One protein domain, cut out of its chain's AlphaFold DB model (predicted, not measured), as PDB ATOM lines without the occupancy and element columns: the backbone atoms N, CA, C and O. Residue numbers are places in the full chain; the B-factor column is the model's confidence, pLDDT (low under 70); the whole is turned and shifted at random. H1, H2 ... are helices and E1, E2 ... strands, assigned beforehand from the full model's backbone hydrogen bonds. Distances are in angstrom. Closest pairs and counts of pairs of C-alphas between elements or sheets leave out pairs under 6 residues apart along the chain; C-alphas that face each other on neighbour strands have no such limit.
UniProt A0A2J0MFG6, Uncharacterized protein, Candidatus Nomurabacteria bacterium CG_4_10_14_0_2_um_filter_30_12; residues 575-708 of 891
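AT A GLANCE: This is residues 575 to 708 of the 891 residues of an uncharacterized protein of Candidatus Nomurabacteria bacterium CG_4_10_14_0_2_um_filter_30_12 (UniProt A0A2J0MFG6). What shape do these atoms make? A small two-strand sheet, E1 - E2, and short H3 stand at one end of a helical body, in which H1, H4 and residues 671 to 675 of H5 pack on H2. H5 runs on as a long arm, ending in the folded-back hairpin of H6 and H7. What is the make-up? The 134 printed residues, mostly helix by class, hold E1 H1 H2 H3 E2 H4 H5 H6 H7 in chain order, and the sheet is antiparallel. How large is it? It is compact, with a radius of gyration of the C-alphas of 16.5 A and spans of 45 by 39 by 25 A.

IN THESE COORDINATES: Where are the strands? E1 is residues 576 to 578, from C-alpha 576 at (106.719, 111.067, 130.496), and E2 is 644 to 646. Where are the helices? H1 is 585 to 595, H2 604 to 620 (24.4 A), H3 623 to 628, H4 653 to 664 (15.8 A), H5 668 to 687 (28.1 A), H6 689 to 694 and H7 701 to 708, ending at C-alpha 708 (90.375, 116.092, 151.438).

HOW THE PARTS SIT: How do the strands pair? E1 and E2 are antiparallel, with N 577 and O 645 2.9 A apart, within hydrogen-bond range. H3 and E2 are near each other, with 6 pairs of C-alphas within 10 A. What touches the hub, H2? H4 touches it at a steep tilt of 43 degrees, opposite ways; the closest C-alphas, of Ala 606 and Ala 663, are 4.9 A apart. H5 touches it about perpendicular, at 80 degrees, the closest C-alphas being Gly 605 and Val 671, 4.7 A. H1 touches it at a steep tilt of 53 degrees, closest at Glu 590 and Ile 611, 6.8 A between C-alphas. And the far end? H6 and H7 form a helical hairpin; their closest C-alphas, of Ser 693 and Ser 701, are 5.3 A apart. Are the helix backbones complete? In H1 to H7 every O i to N i+4 pair is within hydrogen-bond range.

THE WHOLE: Is it unbroken? The printed part has no cut, and the link from H3 to E2, 15 residues, is long. Where is confidence low? Residues 689 to 690 and 692 to 708 have pLDDT under 70.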
ATOM      1  N   GLU A 575     104.898 110.586 126.287       74.06
ATOM      2  CA  GLU A 575     104.910 111.706 127.217       74.06
ATOM      3  C   GLU A 575     105.156 111.153 128.620       74.06
ATOM      4  O   GLU A 575     104.333 110.445 129.202       74.06
ATOM      5  N   PHE A 576     106.355 111.413 129.133       89.75
ATOM      6  CA  PHE A 576     106.719 111.067 130.496       89.75
ATOM      7  C   PHE A 576     106.253 112.178 131.440       89.75
ATOM      8  O   PHE A 576     106.616 113.343 131.256       89.75
ATOM      9  N   HIS A 577     105.509 111.826 132.489       93.44
ATOM     10  CA  HIS A 577     105.097 112.779 133.521       93.44
ATOM     11  C   HIS A 577     106.139 112.829 134.636       93.44
ATOM     12  O   HIS A 577     106.458 111.804 135.237       93.44
ATOM     13  N   THR A 578     106.664 114.014 134.947       95.69
ATOM     14  CA  THR A 578     107.545 114.191 136.112       95.69
ATOM     15  C   THR A 578     106.706 114.568 137.325       95.69
ATOM     16  O   THR A 578     106.081 115.624 137.335       95.69
ATOM     17  N   VAL A 579     106.708 113.713 138.349       95.56
ATOM     18  CA  VAL A 579     105.933 113.891 139.581       95.56
ATOM     19  C   VAL A 579     106.384 115.161 140.298       95.56
ATOM     20  O   VAL A 579     107.566 115.334 140.599       95.56
ATOM     21  N   THR A 580     105.444 116.047 140.610       94.06
ATOM     22  CA  THR A 580     105.677 117.272 141.388       94.06
ATOM     23  C   THR A 580     105.178 117.131 142.832       94.06
ATOM     24  O   THR A 580     104.459 116.189 143.177       94.06
ATOM     25  N   SER A 581     105.592 118.042 143.723       90.38
ATOM     26  CA  SER A 581     105.199 117.975 145.139       90.38
ATOM     27  C   SER A 581     103.682 118.048 145.303       90.38
ATOM     28  O   SER A 581     103.028 118.947 144.776       90.38
ATOM     29  N   GLY A 582     103.126 117.101 146.059       86.69
ATOM     30  CA  GLY A 582     101.690 117.001 146.320       86.69
ATOM     31  C   GLY A 582     100.864 116.301 145.232       86.69
ATOM     32  O   GLY A 582      99.642 116.167 145.388       86.69
ATOM     33  N   GLU A 583     101.488 115.815 144.157       91.75
ATOM     34  CA  GLU A 583     100.825 114.924 143.207       91.75
ATOM     35  C   GLU A 583     100.682 113.503 143.763       91.75
ATOM     36  O   GLU A 583     101.469 113.013 144.573       91.75
ATOM     37  N   ASN A 584      99.634 112.827 143.306       92.88
ATOM     38  CA  ASN A 584      99.475 111.386 143.415       92.88
ATOM     39  C   ASN A 584      99.038 110.848 142.052       92.88
ATOM     40  O   ASN A 584      98.658 111.613 141.167       92.88
ATOM     41  N   VAL A 585      99.051 109.526 141.899       90.88
ATOM     42  CA  VAL A 585      98.688 108.864 140.637       90.88
ATOM     43  C   VAL A 585      97.313 109.297 140.125       90.88
ATOM     44  O   VAL A 585      97.142 109.461 138.923       90.88
ATOM     45  N   TRP A 586      96.354 109.570 141.018       90.88
ATOM     46  CA  TRP A 586      95.001 110.004 140.649       90.88
ATOM     47  C   TRP A 586      95.014 111.334 139.911       90.88
ATOM     48  O   TRP A 586      94.421 111.453 138.843       90.88
ATOM     49  N   LYS A 587      95.728 112.315 140.464       91.31
ATOM     50  CA  LYS A 587      95.854 113.645 139.866       91.31
ATOM     51  C   LYS A 587      96.587 113.605 138.541       91.31
ATOM     52  O   LYS A 587      96.209 114.338 137.636       91.31
ATOM     53  N   ILE A 588      97.588 112.737 138.430       93.25
ATOM     54  CA  ILE A 588      98.362 112.580 137.199       93.25
ATOM     55  C   ILE A 588      97.474 111.978 136.101       93.25
ATOM     56  O   ILE A 588      97.398 112.544 135.015       93.25
ATOM     57  N   ILE A 589      96.731 110.903 136.396       92.31
ATOM     58  CA  ILE A 589      95.773 110.301 135.449       92.31
ATOM     59  C   ILE A 589      94.688 111.310 135.056       92.31
ATOM     60  O   ILE A 589      94.382 111.456 133.875       92.31
ATOM     61  N   GLU A 590      94.092 112.009 136.027       93.12
ATOM     62  CA  GLU A 590      93.039 112.989 135.747       93.12
ATOM     63  C   GLU A 590      93.555 114.133 134.866       93.12
ATOM     64  O   GLU A 590      92.912 114.471 133.871       93.12
ATOM     65  N   HIS A 591      94.724 114.690 135.198       91.81
ATOM     66  CA  HIS A 591      95.363 115.752 134.428       91.81
ATOM     67  C   HIS A 591      95.670 115.309 132.994       91.81
ATOM     68  O   HIS A 591      95.338 116.030 132.051       91.81
ATOM     69  N   ASP A 592      96.252 114.121 132.817       90.19
ATOM     70  CA  ASP A 592      96.595 113.596 131.496       90.19
ATOM     71  C   ASP A 592      95.346 113.403 130.621       90.19
ATOM     72  O   ASP A 592      95.263 113.936 129.510       90.19
ATOM     73  N   LEU A 593      94.306 112.762 131.162       91.56
ATOM     74  CA  LEU A 593      93.044 112.545 130.455       91.56
ATOM     75  C   LEU A 593      92.310 113.852 130.116       91.56
ATOM     76  O   LEU A 593      91.671 113.943 129.061       91.56
ATOM     77  N   ASP A 594      92.361 114.860 130.991       90.50
ATOM     78  CA  ASP A 594      91.760 116.173 130.731       90.50
ATOM     79  C   ASP A 594      92.562 116.979 129.700       90.50
ATOM     80  O   ASP A 594      91.956 117.630 128.841       90.50
ATOM     81  N   SER A 595      93.897 116.903 129.727       87.31
ATOM     82  CA  SER A 595      94.766 117.582 128.755       87.31
ATOM     83  C   SER A 595      94.519 117.082 127.324       87.31
ATOM     84  O   SER A 595      94.416 117.881 126.388       87.31
ATOM     85  N   HIS A 596      94.254 115.780 127.180       86.00
ATOM     86  CA  HIS A 596      93.878 115.126 125.925       86.00
ATOM     87  C   HIS A 596      92.383 115.245 125.580       86.00
ATOM     88  O   HIS A 596      91.945 114.782 124.526       86.00
ATOM     89  N   LYS A 597      91.577 115.892 126.437       90.75
ATOM     90  CA  LYS A 597      90.109 116.013 126.313       90.75
ATOM     91  C   LYS A 597      89.383 114.663 126.238       90.75
ATOM     92  O   LYS A 597      88.238 114.598 125.790       90.75
ATOM     93  N   THR A 598      90.005 113.598 126.726       88.75
ATOM     94  CA  THR A 598      89.504 112.220 126.682       88.75
ATOM     95  C   THR A 598      88.237 112.041 127.523       88.75
ATOM     96  O   THR A 598      87.346 111.271 127.170       88.75
ATOM     97  N   MET A 599      88.110 112.810 128.608       93.81
ATOM     98  CA  MET A 599      86.927 112.825 129.481       93.81
ATOM     99  C   MET A 599      85.923 113.941 129.151       93.81
ATOM    100  O   MET A 599      84.976 114.172 129.913       93.81
ATOM    101  N   ALA A 600      86.102 114.663 128.039       91.44
ATOM    102  CA  ALA A 600      85.195 115.740 127.659       91.44
ATOM    103  C   ALA A 600      83.777 115.200 127.398       91.44
ATOM    104  O   ALA A 600      83.570 114.277 126.615       91.44
ATOM    105  N   GLY A 601      82.780 115.797 128.059       88.19
ATOM    106  CA  GLY A 601      81.373 115.404 127.932       88.19
ATOM    107  C   GLY A 601      80.908 114.305 128.894       88.19
ATOM    108  O   GLY A 601      79.711 114.021 128.933       88.19
ATOM    109  N   LEU A 602      81.798 113.727 129.709       91.12
ATOM    110  CA  LEU A 602      81.402 112.835 130.802       91.12
ATOM    111  C   LEU A 602      80.905 113.635 132.020       91.12
ATOM    112  O   LEU A 602      81.510 114.631 132.418       91.12
ATOM    113  N   GLY A 603      79.815 113.177 132.643       88.75
ATOM    114  CA  GLY A 603      79.352 113.693 133.939       88.75
ATOM    115  C   GLY A 603      80.279 113.281 135.093       88.75
ATOM    116  O   GLY A 603      81.086 112.367 134.945       88.75
ATOM    117  N   SER A 604      80.153 113.914 136.264       88.56
ATOM    118  CA  SER A 604      81.065 113.693 137.407       88.56
ATOM    119  C   SER A 604      81.165 112.230 137.862       88.56
ATOM    120  O   SER A 604      82.267 111.749 138.117       88.56
ATOM    121  N   GLY A 605      80.046 111.499 137.914       88.44
ATOM    122  CA  GLY A 605      80.051 110.073 138.268       88.44
ATOM    123  C   GLY A 605      80.755 109.198 137.228       88.44
ATOM    124  O   GLY A 605      81.525 108.319 137.591       88.44
ATOM    125  N   ALA A 606      80.567 109.492 135.938       92.56
ATOM    126  CA  ALA A 606      81.247 108.785 134.852       92.56
ATOM    127  C   ALA A 606      82.753 109.098 134.811       92.56
ATOM    128  O   ALA A 606      83.550 108.198 134.589       92.56
ATOM    129  N   ARG A 607      83.153 110.348 135.089       94.50
ATOM    130  CA  ARG A 607      84.571 110.726 135.246       94.50
ATOM    131  C   ARG A 607      85.229 109.972 136.401       94.50
ATOM    132  O   ARG A 607      86.295 109.405 136.211       94.50
ATOM    133  N   THR A 608      84.557 109.925 137.555       92.94
ATOM    134  CA  THR A 608      85.033 109.172 138.730       92.94
ATOM    135  C   THR A 608      85.233 107.701 138.371       92.94
ATOM    136  O   THR A 608      86.311 107.167 138.586       92.94
ATOM    137  N   TYR A 609      84.238 107.080 137.728       95.06
ATOM    138  CA  TYR A 609      84.340 105.690 137.286       95.06
ATOM    139  C   TYR A 609      85.517 105.453 136.333       95.06
ATOM    140  O   TYR A 609      86.230 104.469 136.491       95.06
ATOM    141  N   THR A 610      85.743 106.337 135.354       94.31
ATOM    142  CA  THR A 610      86.879 106.206 134.426       94.31
ATOM    143  C   THR A 610      88.211 106.209 135.177       94.31
ATOM    144  O   THR A 610      89.075 105.385 134.883       94.31
ATOM    145  N   ILE A 611      88.373 107.106 136.156       93.50
ATOM    146  CA  ILE A 611      89.592 107.203 136.971       93.50
ATOM    147  C   ILE A 611      89.757 105.953 137.846       93.50
ATOM    148  O   ILE A 611      90.844 105.378 137.875       93.50
ATOM    149  N   ASP A 612      88.687 105.495 138.503       92.62
ATOM    150  CA  ASP A 612      88.712 104.298 139.354       92.62
ATOM    151  C   ASP A 612      89.010 103.025 138.544       92.62
ATOM    152  O   ASP A 612      89.832 102.208 138.949       92.62
ATOM    153  N   ALA A 613      88.438 102.882 137.347       93.56
ATOM    154  CA  ALA A 613      88.707 101.738 136.478       93.56
ATOM    155  C   ALA A 613      90.176 101.684 136.023       93.56
ATOM    156  O   ALA A 613      90.777 100.611 135.959       93.56
ATOM    157  N   LEU A 614      90.775 102.841 135.723       93.69
ATOM    158  CA  LEU A 614      92.201 102.918 135.404       93.69
ATOM    159  C   LEU A 614      93.050 102.620 136.641       93.69
ATOM    160  O   LEU A 614      94.025 101.881 136.550       93.69
ATOM    161  N   LYS A 615      92.656 103.124 137.812       90.06
ATOM    162  CA  LYS A 615      93.299 102.815 139.093       90.06
ATOM    163  C   LYS A 615      93.331 101.317 139.385       90.06
ATOM    164  O   LYS A 615      94.380 100.807 139.775       90.06
ATOM    165  N   ASP A 616      92.220 100.621 139.191       91.19
ATOM    166  CA  ASP A 616      92.148  99.179 139.420       91.19
ATOM    167  C   ASP A 616      93.089  98.428 138.473       91.19
ATOM    168  O   ASP A 616      93.749  97.470 138.875       91.19
ATOM    169  N   HIS A 617      93.241  98.920 137.241       92.31
ATOM    170  CA  HIS A 617      94.224  98.391 136.301       92.31
ATOM    171  C   HIS A 617      95.668  98.594 136.793       92.31
ATOM    172  O   HIS A 617      96.457  97.652 136.776       92.31
ATOM    173  N   PHE A 618      96.003  99.782 137.308       91.06
ATOM    174  CA  PHE A 618      97.296 100.066 137.950       91.06
ATOM    175  C   PHE A 618      97.557  99.179 139.175       91.06
ATOM    176  O   PHE A 618      98.675  98.710 139.373       91.06
ATOM    177  N   ALA A 619      96.537  98.929 139.995       91.69
ATOM    178  CA  ALA A 619      96.656  98.103 141.195       91.69
ATOM    179  C   ALA A 619      96.828  96.609 140.875       91.69
ATOM    180  O   ALA A 619      97.437  95.883 141.659       91.69
ATOM    181  N   ALA A 620      96.309  96.155 139.731       93.62
ATOM    182  CA  ALA A 620      96.431  94.777 139.269       93.62
ATOM    183  C   ALA A 620      97.774  94.468 138.578       93.62
ATOM    184  O   ALA A 620      98.056  93.300 138.307       93.62
ATOM    185  N   MET A 621      98.598  95.479 138.274       93.19
ATOM    186  CA  MET A 621      99.883  95.259 137.607       93.19
ATOM    187  C   MET A 621     100.915  94.598 138.530       93.19
ATOM    188  O   MET A 621     101.035  94.977 139.700       93.19
ATOM    189  N   PRO A 622     101.728  93.662 138.006       95.94
ATOM    190  CA  PRO A 622     102.894  93.155 138.713       95.94
ATOM    191  C   PRO A 622     103.861  94.280 139.082       95.94
ATOM    192  O   PRO A 622     104.035  95.258 138.347       95.94
ATOM    193  N   LYS A 623     104.552  94.109 140.211       96.81
ATOM    194  CA  LYS A 623     105.527  95.077 140.728       96.81
ATOM    195  C   LYS A 623     106.594  95.426 139.684       96.81
ATOM    196  O   LYS A 623     107.014  96.575 139.579       96.81
ATOM    197  N   GLU A 624     107.031  94.436 138.916       96.12
ATOM    198  CA  GLU A 624     108.068  94.557 137.894       96.12
ATOM    199  C   GLU A 624     107.624  95.462 136.744       96.12
ATOM    200  O   GLU A 624     108.432  96.222 136.214       96.12
ATOM    201  N   ASP A 625     106.345  95.407 136.378       94.94
ATOM    202  CA  ASP A 625     105.790  96.243 135.319       94.94
ATOM    203  C   ASP A 625     105.581  97.672 135.816       94.94
ATOM    204  O   ASP A 625     105.967  98.614 135.126       94.94
ATOM    205  N   LEU A 626     105.126  97.855 137.061       94.69
ATOM    206  CA  LEU A 626     105.071  99.177 137.694       94.69
ATOM    207  C   LEU A 626     106.452  99.854 137.733       94.69
ATOM    208  O   LEU A 626     106.570 101.038 137.425       94.69
ATOM    209  N   ILE A 627     107.520  99.109 138.037       94.88
ATOM    210  CA  ILE A 627     108.888  99.651 138.020       94.88
ATOM    211  C   ILE A 627     109.302 100.095 136.610       94.88
ATOM    212  O   ILE A 627     109.899 101.163 136.468       94.88
ATOM    213  N   LYS A 628     108.960  99.331 135.559       94.56
ATOM    214  CA  LYS A 628     109.232  99.726 134.159       94.56
ATOM    215  C   LYS A 628     108.505 101.011 133.766       94.56
ATOM    216  O   LYS A 628     109.015 101.762 132.945       94.56
ATOM    217  N   LEU A 629     107.349 101.263 134.374       93.62
ATOM    218  CA  LEU A 629     106.520 102.448 134.155       93.62
ATOM    219  C   LEU A 629     106.965 103.657 134.995       93.62
ATOM    220  O   LEU A 629     106.316 104.697 134.972       93.62
ATOM    221  N   GLY A 630     108.068 103.539 135.741       94.44
ATOM    222  CA  GLY A 630     108.651 104.635 136.517       94.44
ATOM    223  C   GLY A 630     108.277 104.649 138.000       94.44
ATOM    224  O   GLY A 630     108.810 105.468 138.751       94.44
ATOM    225  N   PHE A 631     107.434 103.723 138.474       94.62
ATOM    226  CA  PHE A 631     107.143 103.572 139.904       94.62
ATOM    227  C   PHE A 631     108.316 102.887 140.606       94.62
ATOM    228  O   PHE A 631     108.318 101.671 140.784       94.62
ATOM    229  N   LYS A 632     109.324 103.654 141.037       94.94
ATOM    230  CA  LYS A 632     110.560 103.113 141.643       94.94
ATOM    231  C   LYS A 632     110.312 102.157 142.818       94.94
ATOM    232  O   LYS A 632     111.061 101.204 143.006       94.94
ATOM    233  N   SER A 633     109.256 102.394 143.599       93.69
ATOM    234  CA  SER A 633     108.846 101.551 144.732       93.69
ATOM    235  C   SER A 633     108.144 100.247 144.307       93.69
ATOM    236  O   SER A 633     108.021  99.313 145.106       93.69
ATOM    237  N   GLY A 634     107.662 100.181 143.061       94.75
ATOM    238  CA  GLY A 634     106.731  99.167 142.574       94.75
ATOM    239  C   GLY A 634     105.349  99.242 143.234       94.75
ATOM    240  O   GLY A 634     104.608  98.266 143.208       94.75
ATOM    241  N   ASN A 635     105.015 100.371 143.866       94.38
ATOM    242  CA  ASN A 635     103.736 100.610 144.523       94.38
ATOM    243  C   ASN A 635     103.154 101.945 144.047       94.38
ATOM    244  O   ASN A 635     103.736 103.006 144.263       94.38
ATOM    245  N   ILE A 636     101.963 101.895 143.454       94.00
ATOM    246  CA  ILE A 636     101.271 103.067 142.896       94.00
ATOM    247  C   ILE A 636     100.902 104.117 143.952       94.00
ATOM    248  O   ILE A 636     100.692 105.279 143.628       94.00
ATOM    249  N   ASN A 637     100.847 103.739 145.230       93.19
ATOM    250  CA  ASN A 637     100.572 104.671 146.324       93.19
ATOM    251  C   ASN A 637     101.833 105.391 146.835       93.19
ATOM    252  O   ASN A 637     101.727 106.246 147.712       93.19
ATOM    253  N   LEU A 638     103.017 105.049 146.317       92.62
ATOM    254  CA  LEU A 638     104.309 105.575 146.758       92.62
ATOM    255  C   LEU A 638     105.093 106.110 145.554       92.62
ATOM    256  O   LEU A 638     105.933 105.403 144.990       92.62
ATOM    257  N   ILE A 639     104.805 107.362 145.193       94.50
ATOM    258  CA  ILE A 639     105.554 108.152 144.207       94.50
ATOM    259  C   ILE A 639     106.230 109.332 144.907       94.50
ATOM    260  O   ILE A 639     105.652 109.910 145.832       94.50
ATOM    261  N   ASN A 640     107.436 109.688 144.474       93.38
ATOM    262  CA  ASN A 640     108.201 110.797 145.037       93.38
ATOM    263  C   ASN A 640     108.358 111.928 144.011       93.38
ATOM    264  O   ASN A 640     108.443 111.654 142.811       93.38
ATOM    265  N   PRO A 641     108.441 113.197 144.449       95.31
ATOM    266  CA  PRO A 641     108.755 114.308 143.562       95.31
ATOM    267  C   PRO A 641     110.054 114.051 142.786       95.31
ATOM    268  O   PRO A 641     111.064 113.636 143.356       95.31
ATOM    269  N   GLY A 642     110.020 114.289 141.478       94.75
ATOM    270  CA  GLY A 642     111.109 113.996 140.548       94.75
ATOM    271  C   GLY A 642     111.097 112.580 139.963       94.75
ATOM    272  O   GLY A 642     111.925 112.290 139.101       94.75
ATOM    273  N   ASP A 643     110.184 111.694 140.380       94.88
ATOM    274  CA  ASP A 643     109.948 110.442 139.656       94.88
ATOM    275  C   ASP A 643     109.398 110.744 138.255       94.88
ATOM    276  O   ASP A 643     108.580 111.641 138.071       94.88
ATOM    277  N   THR A 644     109.869 110.003 137.257       95.56
ATOM    278  CA  THR A 644     109.442 110.147 135.863       95.56
ATOM    279  C   THR A 644     108.602 108.930 135.507       95.56
ATOM    280  O   THR A 644     109.133 107.824 135.423       95.56
ATOM    281  N   LEU A 645     107.295 109.129 135.356       94.88
ATOM    282  CA  LEU A 645     106.321 108.075 135.095       94.88
ATOM    283  C   LEU A 645     106.013 108.001 133.601       94.88
ATOM    284  O   LEU A 645     105.664 109.008 132.983       94.88
ATOM    285  N   ASP A 646     106.118 106.807 133.028       93.12
ATOM    286  CA  ASP A 646     105.662 106.543 131.667       93.12
ATOM    287  C   ASP A 646     104.167 106.218 131.687       93.12
ATOM    288  O   ASP A 646     103.753 105.080 131.924       93.12
ATOM    289  N   MET A 647     103.343 107.233 131.444       88.06
ATOM    290  CA  MET A 647     101.892 107.055 131.407       88.06
ATOM    291  C   MET A 647     101.420 106.480 130.064       88.06
ATOM    292  O   MET A 647     100.324 105.925 129.988       88.06
ATOM    293  N   SER A 648     102.255 106.527 129.020       83.25
ATOM    294  CA  SER A 648     101.875 106.161 127.652       83.25
ATOM    295  C   SER A 648     101.627 104.660 127.461       83.25
ATOM    296  O   SER A 648     100.759 104.267 126.679       83.25
ATOM    297  N   GLY A 649     102.327 103.804 128.216       73.44
ATOM    298  CA  GLY A 649     102.136 102.350 128.163       73.44
ATOM    299  C   GLY A 649     100.779 101.885 128.708       73.44
ATOM    300  O   GLY A 649     100.271 100.838 128.304       73.44
ATOM    301  N   ILE A 650     100.173 102.675 129.598       70.25
ATOM    302  CA  ILE A 650      99.009 102.283 130.406       70.25
ATOM    303  C   ILE A 650      97.774 103.081 130.026       70.25
ATOM    304  O   ILE A 650      96.700 102.504 129.880       70.25
ATOM    305  N   LEU A 651      97.935 104.385 129.793       82.19
ATOM    306  CA  LEU A 651      96.948 105.248 129.146       82.19
ATOM    307  C   LEU A 651      96.938 105.021 127.627       82.19
ATOM    308  O   LEU A 651      96.588 105.898 126.840       82.19
ATOM    309  N   ASN A 652      97.306 103.807 127.208       80.88
ATOM    310  CA  ASN A 652      97.126 103.362 125.848       80.88
ATOM    311  C   ASN A 652      95.637 103.417 125.479       80.88
ATOM    312  O   ASN A 652      94.729 103.416 126.322       80.88
ATOM    313  N   THR A 653      95.391 103.481 124.177       79.25
ATOM    314  CA  THR A 653      94.046 103.664 123.646       79.25
ATOM    315  C   THR A 653      93.092 102.562 124.114       79.25
ATOM    316  O   THR A 653      91.940 102.868 124.396       79.25
ATOM    317  N   ASP A 654      93.549 101.322 124.294       89.25
ATOM    318  CA  ASP A 654      92.682 100.196 124.658       89.25
ATOM    319  C   ASP A 654      92.174 100.275 126.103       89.25
ATOM    320  O   ASP A 654      90.970 100.145 126.343       89.25
ATOM    321  N   ASN A 655      93.050 100.561 127.066       87.19
ATOM    322  CA  ASN A 655      92.675 100.713 128.475       87.19
ATOM    323  C   ASN A 655      91.759 101.922 128.687       87.19
ATOM    324  O   ASN A 655      90.747 101.830 129.390       87.19
ATOM    325  N   ILE A 656      92.071 103.042 128.026       88.94
ATOM    326  CA  ILE A 656      91.212 104.228 128.023       88.94
ATOM    327  C   ILE A 656      89.853 103.892 127.412       88.94
ATOM    328  O   ILE A 656      88.823 104.219 127.999       88.94
ATOM    329  N   LEU A 657      89.816 103.237 126.249       89.38
ATOM    330  CA  LEU A 657      88.563 102.872 125.589       89.38
ATOM    331  C   LEU A 657      87.733 101.917 126.446       89.38
ATOM    332  O   LEU A 657      86.515 102.084 126.511       89.38
ATOM    333  N   HIS A 658      88.362 100.967 127.138       91.31
ATOM    334  CA  HIS A 658      87.678 100.068 128.064       91.31
ATOM    335  C   HIS A 658      87.052 100.841 129.236       91.31
ATOM    336  O   HIS A 658      85.850 100.706 129.491       91.31
ATOM    337  N   ALA A 659      87.819 101.717 129.893       92.94
ATOM    338  CA  ALA A 659      87.326 102.555 130.988       92.94
ATOM    339  C   ALA A 659      86.201 103.505 130.532       92.94
ATOM    340  O   ALA A 659      85.149 103.582 131.169       92.94
ATOM    341  N   LEU A 660      86.367 104.164 129.378       91.19
ATOM    342  CA  LEU A 660      85.362 105.052 128.784       91.19
ATOM    343  C   LEU A 660      84.095 104.310 128.357       91.19
ATOM    344  O   LEU A 660      82.997 104.851 128.490       91.19
ATOM    345  N   SER A 661      84.222 103.095 127.823       92.06
ATOM    346  CA  SER A 661      83.075 102.265 127.443       92.06
ATOM    347  C   SER A 661      82.277 101.865 128.682       92.06
ATOM    348  O   SER A 661      81.061 102.052 128.714       92.06
ATOM    349  N   GLY A 662      82.958 101.442 129.753       92.88
ATOM    350  CA  GLY A 662      82.327 101.200 131.051       92.88
ATOM    351  C   GLY A 662      81.610 102.441 131.590       92.88
ATOM    352  O   GLY A 662      80.435 102.364 131.940       92.88
ATOM    353  N   ALA A 663      82.263 103.607 131.547       94.00
ATOM    354  CA  ALA A 663      81.688 104.872 132.004       94.00
ATOM    355  C   ALA A 663      80.441 105.294 131.206       94.00
ATOM    356  O   ALA A 663      79.481 105.811 131.780       94.00
ATOM    357  N   LYS A 664      80.431 105.067 129.884       90.19
ATOM    358  CA  LYS A 664      79.279 105.350 129.006       90.19
ATOM    359  C   LYS A 664      78.100 104.411 129.247       90.19
ATOM    360  O   LYS A 664      76.962 104.813 129.018       90.19
ATOM    361  N   ASN A 665      78.369 103.192 129.705       94.19
ATOM    362  CA  ASN A 665      77.354 102.175 129.973       94.19
ATOM    363  C   ASN A 665      76.766 102.259 131.391       94.19
ATOM    364  O   ASN A 665      75.881 101.471 131.723       94.19
ATOM    365  N   LEU A 666      77.219 103.205 132.224       93.00
ATOM    366  CA  LEU A 666      76.640 103.426 133.546       93.00
ATOM    367  C   LEU A 666      75.185 103.885 133.438       93.00
ATOM    368  O   LEU A 666      74.856 104.849 132.742       93.00
ATOM    369  N   THR A 667      74.308 103.235 134.198       93.31
ATOM    370  CA  THR A 667      72.926 103.691 134.337       93.31
ATOM    371  C   THR A 667      72.869 104.992 135.149       93.31
ATOM    372  O   THR A 667      73.753 105.258 135.971       93.31
ATOM    373  N   PRO A 668      71.817 105.818 134.988       88.88
ATOM    374  CA  PRO A 668      71.642 107.023 135.801       88.88
ATOM    375  C   PRO A 668      71.692 106.757 137.314       88.88
ATOM    376  O   PRO A 668      72.243 107.569 138.058       88.88
ATOM    377  N   ASP A 669      71.182 105.606 137.759       84.50
ATOM    378  CA  ASP A 669      71.203 105.204 139.168       84.50
ATOM    379  C   ASP A 669      72.617 104.860 139.646       84.50
ATOM    380  O   ASP A 669      73.000 105.243 140.751       84.50
ATOM    381  N   GLN A 670      73.435 104.215 138.807       86.19
ATOM    382  CA  GLN A 670      74.845 103.955 139.115       86.19
ATOM    383  C   GLN A 670      75.647 105.255 139.201       86.19
ATOM    384  O   GLN A 670      76.388 105.451 140.164       86.19
ATOM    385  N   VAL A 671      75.446 106.187 138.262       88.06
ATOM    386  CA  VAL A 671      76.072 107.521 138.318       88.06
ATOM    387  C   VAL A 671      75.649 108.254 139.596       88.06
ATOM    388  O   VAL A 671      76.499 108.800 140.301       88.06
ATOM    389  N   SER A 672      74.357 108.233 139.935       80.75
ATOM    390  CA  SER A 672      73.831 108.835 141.165       80.75
ATOM    391  C   SER A 672      74.431 108.197 142.422       80.75
ATOM    392  O   SER A 672      74.817 108.909 143.350       80.75
ATOM    393  N   SER A 673      74.581 106.869 142.438       86.44
ATOM    394  CA  SER A 673      75.196 106.126 143.540       86.44
ATOM    395  C   SER A 673      76.666 106.501 143.733       86.44
ATOM    396  O   SER A 673      77.064 106.821 144.851       86.44
ATOM    397  N   ILE A 674      77.453 106.561 142.651       85.38
ATOM    398  CA  ILE A 674      78.869 106.973 142.687       85.38
ATOM    399  C   ILE A 674      78.995 108.393 143.251       85.38
ATOM    400  O   ILE A 674      79.744 108.634 144.197       85.38
ATOM    401  N   VAL A 675      78.199 109.335 142.734       80.12
ATOM    402  CA  VAL A 675      78.206 110.729 143.209       80.12
ATOM    403  C   VAL A 675      77.764 110.820 144.673       80.12
ATOM    404  O   VAL A 675      78.368 111.556 145.455       80.12
ATOM    405  N   SER A 676      76.735 110.067 145.068       81.38
ATOM    406  CA  SER A 676      76.255 110.031 146.451       81.38
ATOM    407  C   SER A 676      77.295 109.447 147.403       81.38
ATOM    408  O   SER A 676      77.441 109.964 148.509       81.38
ATOM    409  N   ASN A 677      78.024 108.409 146.993       83.25
ATOM    410  CA  ASN A 677      79.063 107.800 147.812       83.25
ATOM    411  C   ASN A 677      80.234 108.765 148.031       83.25
ATOM    412  O   ASN A 677      80.638 108.985 149.170       83.25
ATOM    413  N   ASN A 678      80.686 109.443 146.975       76.00
ATOM    414  CA  ASN A 678      81.732 110.465 147.081       76.00
ATOM    415  C   ASN A 678      81.316 111.610 148.012       76.00
ATOM    416  O   ASN A 678      82.111 112.065 148.833       76.00
ATOM    417  N   ALA A 679      80.053 112.040 147.938       73.44
ATOM    418  CA  ALA A 679      79.518 113.042 148.853       73.44
ATOM    419  C   ALA A 679      79.509 112.552 150.311       73.44
ATOM    420  O   ALA A 679      79.884 113.312 151.199       73.44
ATOM    421  N   LYS A 680      79.138 111.289 150.567       82.56
ATOM    422  CA  LYS A 680      79.172 110.694 151.916       82.56
ATOM    423  C   LYS A 680      80.590 110.605 152.467       82.56
ATOM    424  O   LYS A 680      80.783 110.947 153.626       82.56
ATOM    425  N   ILE A 681      81.560 110.189 151.656       72.06
ATOM    426  CA  ILE A 681      82.972 110.118 152.056       72.06
ATOM    427  C   ILE A 681      83.481 111.519 152.415       72.06
ATOM    428  O   ILE A 681      84.037 111.710 153.493       72.06
ATOM    429  N   ALA A 682      83.218 112.519 151.569       70.44
ATOM    430  CA  ALA A 682      83.599 113.904 151.843       70.44
ATOM    431  C   ALA A 682      82.930 114.457 153.115       70.44
ATOM    432  O   ALA A 682      83.588 115.111 153.922       70.44
ATOM    433  N   SER A 683      81.637 114.178 153.322       73.00
ATOM    434  CA  SER A 683      80.927 114.553 154.551       73.00
ATOM    435  C   SER A 683      81.495 113.853 155.780       73.00
ATOM    436  O   SER A 683      81.709 114.516 156.786       73.00
ATOM    437  N   TRP A 684      81.803 112.556 155.692       86.50
ATOM    438  CA  TRP A 684      82.400 111.799 156.788       86.50
ATOM    439  C   TRP A 684      83.753 112.392 157.195       86.50
ATOM    440  O   TRP A 684      83.949 112.683 158.371       86.50
ATOM    441  N   TYR A 685      84.642 112.679 156.236       71.56
ATOM    442  CA  TYR A 685      85.919 113.332 156.540       71.56
ATOM    443  C   TYR A 685      85.741 114.723 157.162       71.56
ATOM    444  O   TYR A 685      86.467 115.070 158.087       71.56
ATOM    445  N   ALA A 686      84.778 115.519 156.685       70.62
ATOM    446  CA  ALA A 686      84.507 116.842 157.246       70.62
ATOM    447  C   ALA A 686      83.953 116.768 158.682       70.62
ATOM    448  O   ALA A 686      84.339 117.566 159.533       70.62
ATOM    449  N   GLU A 687      83.065 115.809 158.952       73.94
ATOM    450  CA  GLU A 687      82.470 115.577 160.274       73.94
ATOM    451  C   GLU A 687      83.501 115.060 161.282       73.94
ATOM    452  O   GLU A 687      83.503 115.500 162.429       73.94
ATOM    453  N   HIS A 688      84.424 114.203 160.842       75.50
ATOM    454  CA  HIS A 688      85.431 113.578 161.702       75.50
ATOM    455  C   HIS A 688      86.785 114.304 161.643       75.50
ATOM    456  O   HIS A 688      87.768 113.815 162.190       75.50
ATOM    457  N   HIS A 689      86.867 115.492 161.024       68.50
ATOM    458  CA  HIS A 689      88.116 116.254 160.896       68.50
ATOM    459  C   HIS A 689      88.773 116.520 162.260       68.50
ATOM    460  O   HIS A 689      89.987 116.385 162.412       68.50
ATOM    461  N   GLN A 690      87.976 116.880 163.272       65.44
ATOM    462  CA  GLN A 690      88.477 117.113 164.629       65.44
ATOM    463  C   GLN A 690      88.936 115.825 165.312       65.44
ATOM    464  O   GLN A 690      89.941 115.855 166.001       65.44
ATOM    465  N   GLU A 691      88.268 114.695 165.092       70.56
ATOM    466  CA  GLU A 691      88.662 113.405 165.675       70.56
ATOM    467  C   GLU A 691      89.941 112.866 165.028       70.56
ATOM    468  O   GLU A 691      90.870 112.438 165.715       70.56
ATOM    469  N   LEU A 692      90.031 112.973 163.700       63.19
ATOM    470  CA  LEU A 692      91.209 112.592 162.928       63.19
ATOM    471  C   LEU A 692      92.424 113.446 163.322       63.19
ATOM    472  O   LEU A 692      93.498 112.886 163.536       63.19
ATOM    473  N   SER A 693      92.243 114.760 163.510       59.72
ATOM    474  CA  SER A 693      93.317 115.672 163.946       59.72
ATOM    475  C   SER A 693      93.644 115.570 165.442       59.72
ATOM    476  O   SER A 693      94.812 115.658 165.816       59.72
ATOM    477  N   ALA A 694      92.653 115.328 166.306       53.44
ATOM    478  CA  ALA A 694      92.844 115.178 167.752       53.44
ATOM    479  C   ALA A 694      93.490 113.842 168.135       53.44
ATOM    480  O   ALA A 694      94.130 113.752 169.182       53.44
ATOM    481  N   SER A 695      93.369 112.812 167.289       49.12
ATOM    482  CA  SER A 695      93.952 111.496 167.564       49.12
ATOM    483  C   SER A 695      95.484 111.500 167.644       49.12
ATOM    484  O   SER A 695      96.046 110.539 168.166       49.12
ATOM    485  N   GLY A 696      96.171 112.544 167.149       49.69
ATOM    486  CA  GLY A 696      97.612 112.799 167.329       49.69
ATOM    487  C   GLY A 696      98.572 111.688 166.877       49.69
ATOM    488  O   GLY A 696      99.785 111.834 167.013       49.69
ATOM    489  N   LYS A 697      98.050 110.570 166.362       48.56
ATOM    490  CA  LYS A 697      98.791 109.340 166.076       48.56
ATOM    491  C   LYS A 697      98.842 108.991 164.591       48.56
ATOM    492  O   LYS A 697      99.650 108.139 164.246       48.56
ATOM    493  N   ILE A 698      98.019 109.598 163.720       51.69
ATOM    494  CA  ILE A 698      97.933 109.142 162.318       51.69
ATOM    495  C   ILE A 698      97.914 110.281 161.282       51.69
ATOM    496  O   ILE A 698      98.616 110.163 160.281       51.69
ATOM    497  N   PHE A 699      97.214 111.404 161.497       43.22
ATOM    498  CA  PHE A 699      97.169 112.485 160.499       43.22
ATOM    499  C   PHE A 699      97.142 113.884 161.146       43.22
ATOM    500  O   PHE A 699      96.254 114.198 161.931       43.22
ATOM    501  N   ASP A 700      98.110 114.738 160.803       54.91
ATOM    502  CA  ASP A 700      98.071 116.183 161.083       54.91
ATOM    503  C   ASP A 700      96.895 116.837 160.320       54.91
ATOM    504  O   ASP A 700      96.536 116.394 159.230       54.91
ATOM    505  N   SER A 701      96.301 117.902 160.869       46.88
ATOM    506  CA  SER A 701      95.359 118.798 160.175       46.88
ATOM    507  C   SER A 701      95.750 119.125 158.724       46.88
ATOM    508  O   SER A 701      94.903 119.064 157.837       46.88
ATOM    509  N   SER A 702      97.037 119.370 158.446       50.53
ATOM    510  CA  SER A 702      97.553 119.635 157.101       50.53
ATOM    511  C   SER A 702      97.489 118.403 156.198       50.53
ATOM    512  O   SER A 702      97.257 118.520 154.998       50.53
ATOM    513  N   VAL A 703      97.643 117.207 156.770       54.00
ATOM    514  CA  VAL A 703      97.536 115.923 156.076       54.00
ATOM    515  C   VAL A 703      96.078 115.588 155.766       54.00
ATOM    516  O   VAL A 703      95.781 115.106 154.676       54.00
ATOM    517  N   ILE A 704      95.158 115.888 156.679       51.31
ATOM    518  CA  ILE A 704      93.717 115.689 156.478       51.31
ATOM    519  C   ILE A 704      93.196 116.658 155.415       51.31
ATOM    520  O   ILE A 704      92.487 116.230 154.504       51.31
ATOM    521  N   ASP A 705      93.613 117.926 155.458       46.66
ATOM    522  CA  ASP A 705      93.321 118.898 154.400       46.66
ATOM    523  C   ASP A 705      93.909 118.449 153.060       46.66
ATOM    524  O   ASP A 705      93.241 118.519 152.028       46.66
ATOM    525  N   LYS A 706      95.132 117.910 153.054       53.94
ATOM    526  CA  LYS A 706      95.744 117.317 151.861       53.94
ATOM    527  C   LYS A 706      94.905 116.147 151.330       53.94
ATOM    528  O   LYS A 706      94.553 116.167 150.153       53.94
ATOM    529  N   ILE A 707      94.486 115.197 152.164       48.97
ATOM    530  CA  ILE A 707      93.642 114.048 151.775       48.97
ATOM    531  C   ILE A 707      92.276 114.501 151.238       48.97
ATOM    532  O   ILE A 707      91.842 114.017 150.191       48.97
ATOM    533  N   LEU A 708      91.636 115.480 151.882       44.28
ATOM    534  CA  LEU A 708      90.375 116.092 151.438       44.28
ATOM    535  C   LEU A 708      90.480 116.754 150.055       44.28
ATOM    536  O   LEU A 708      89.494 116.819 149.321       44.28
TER     537      LEU A 708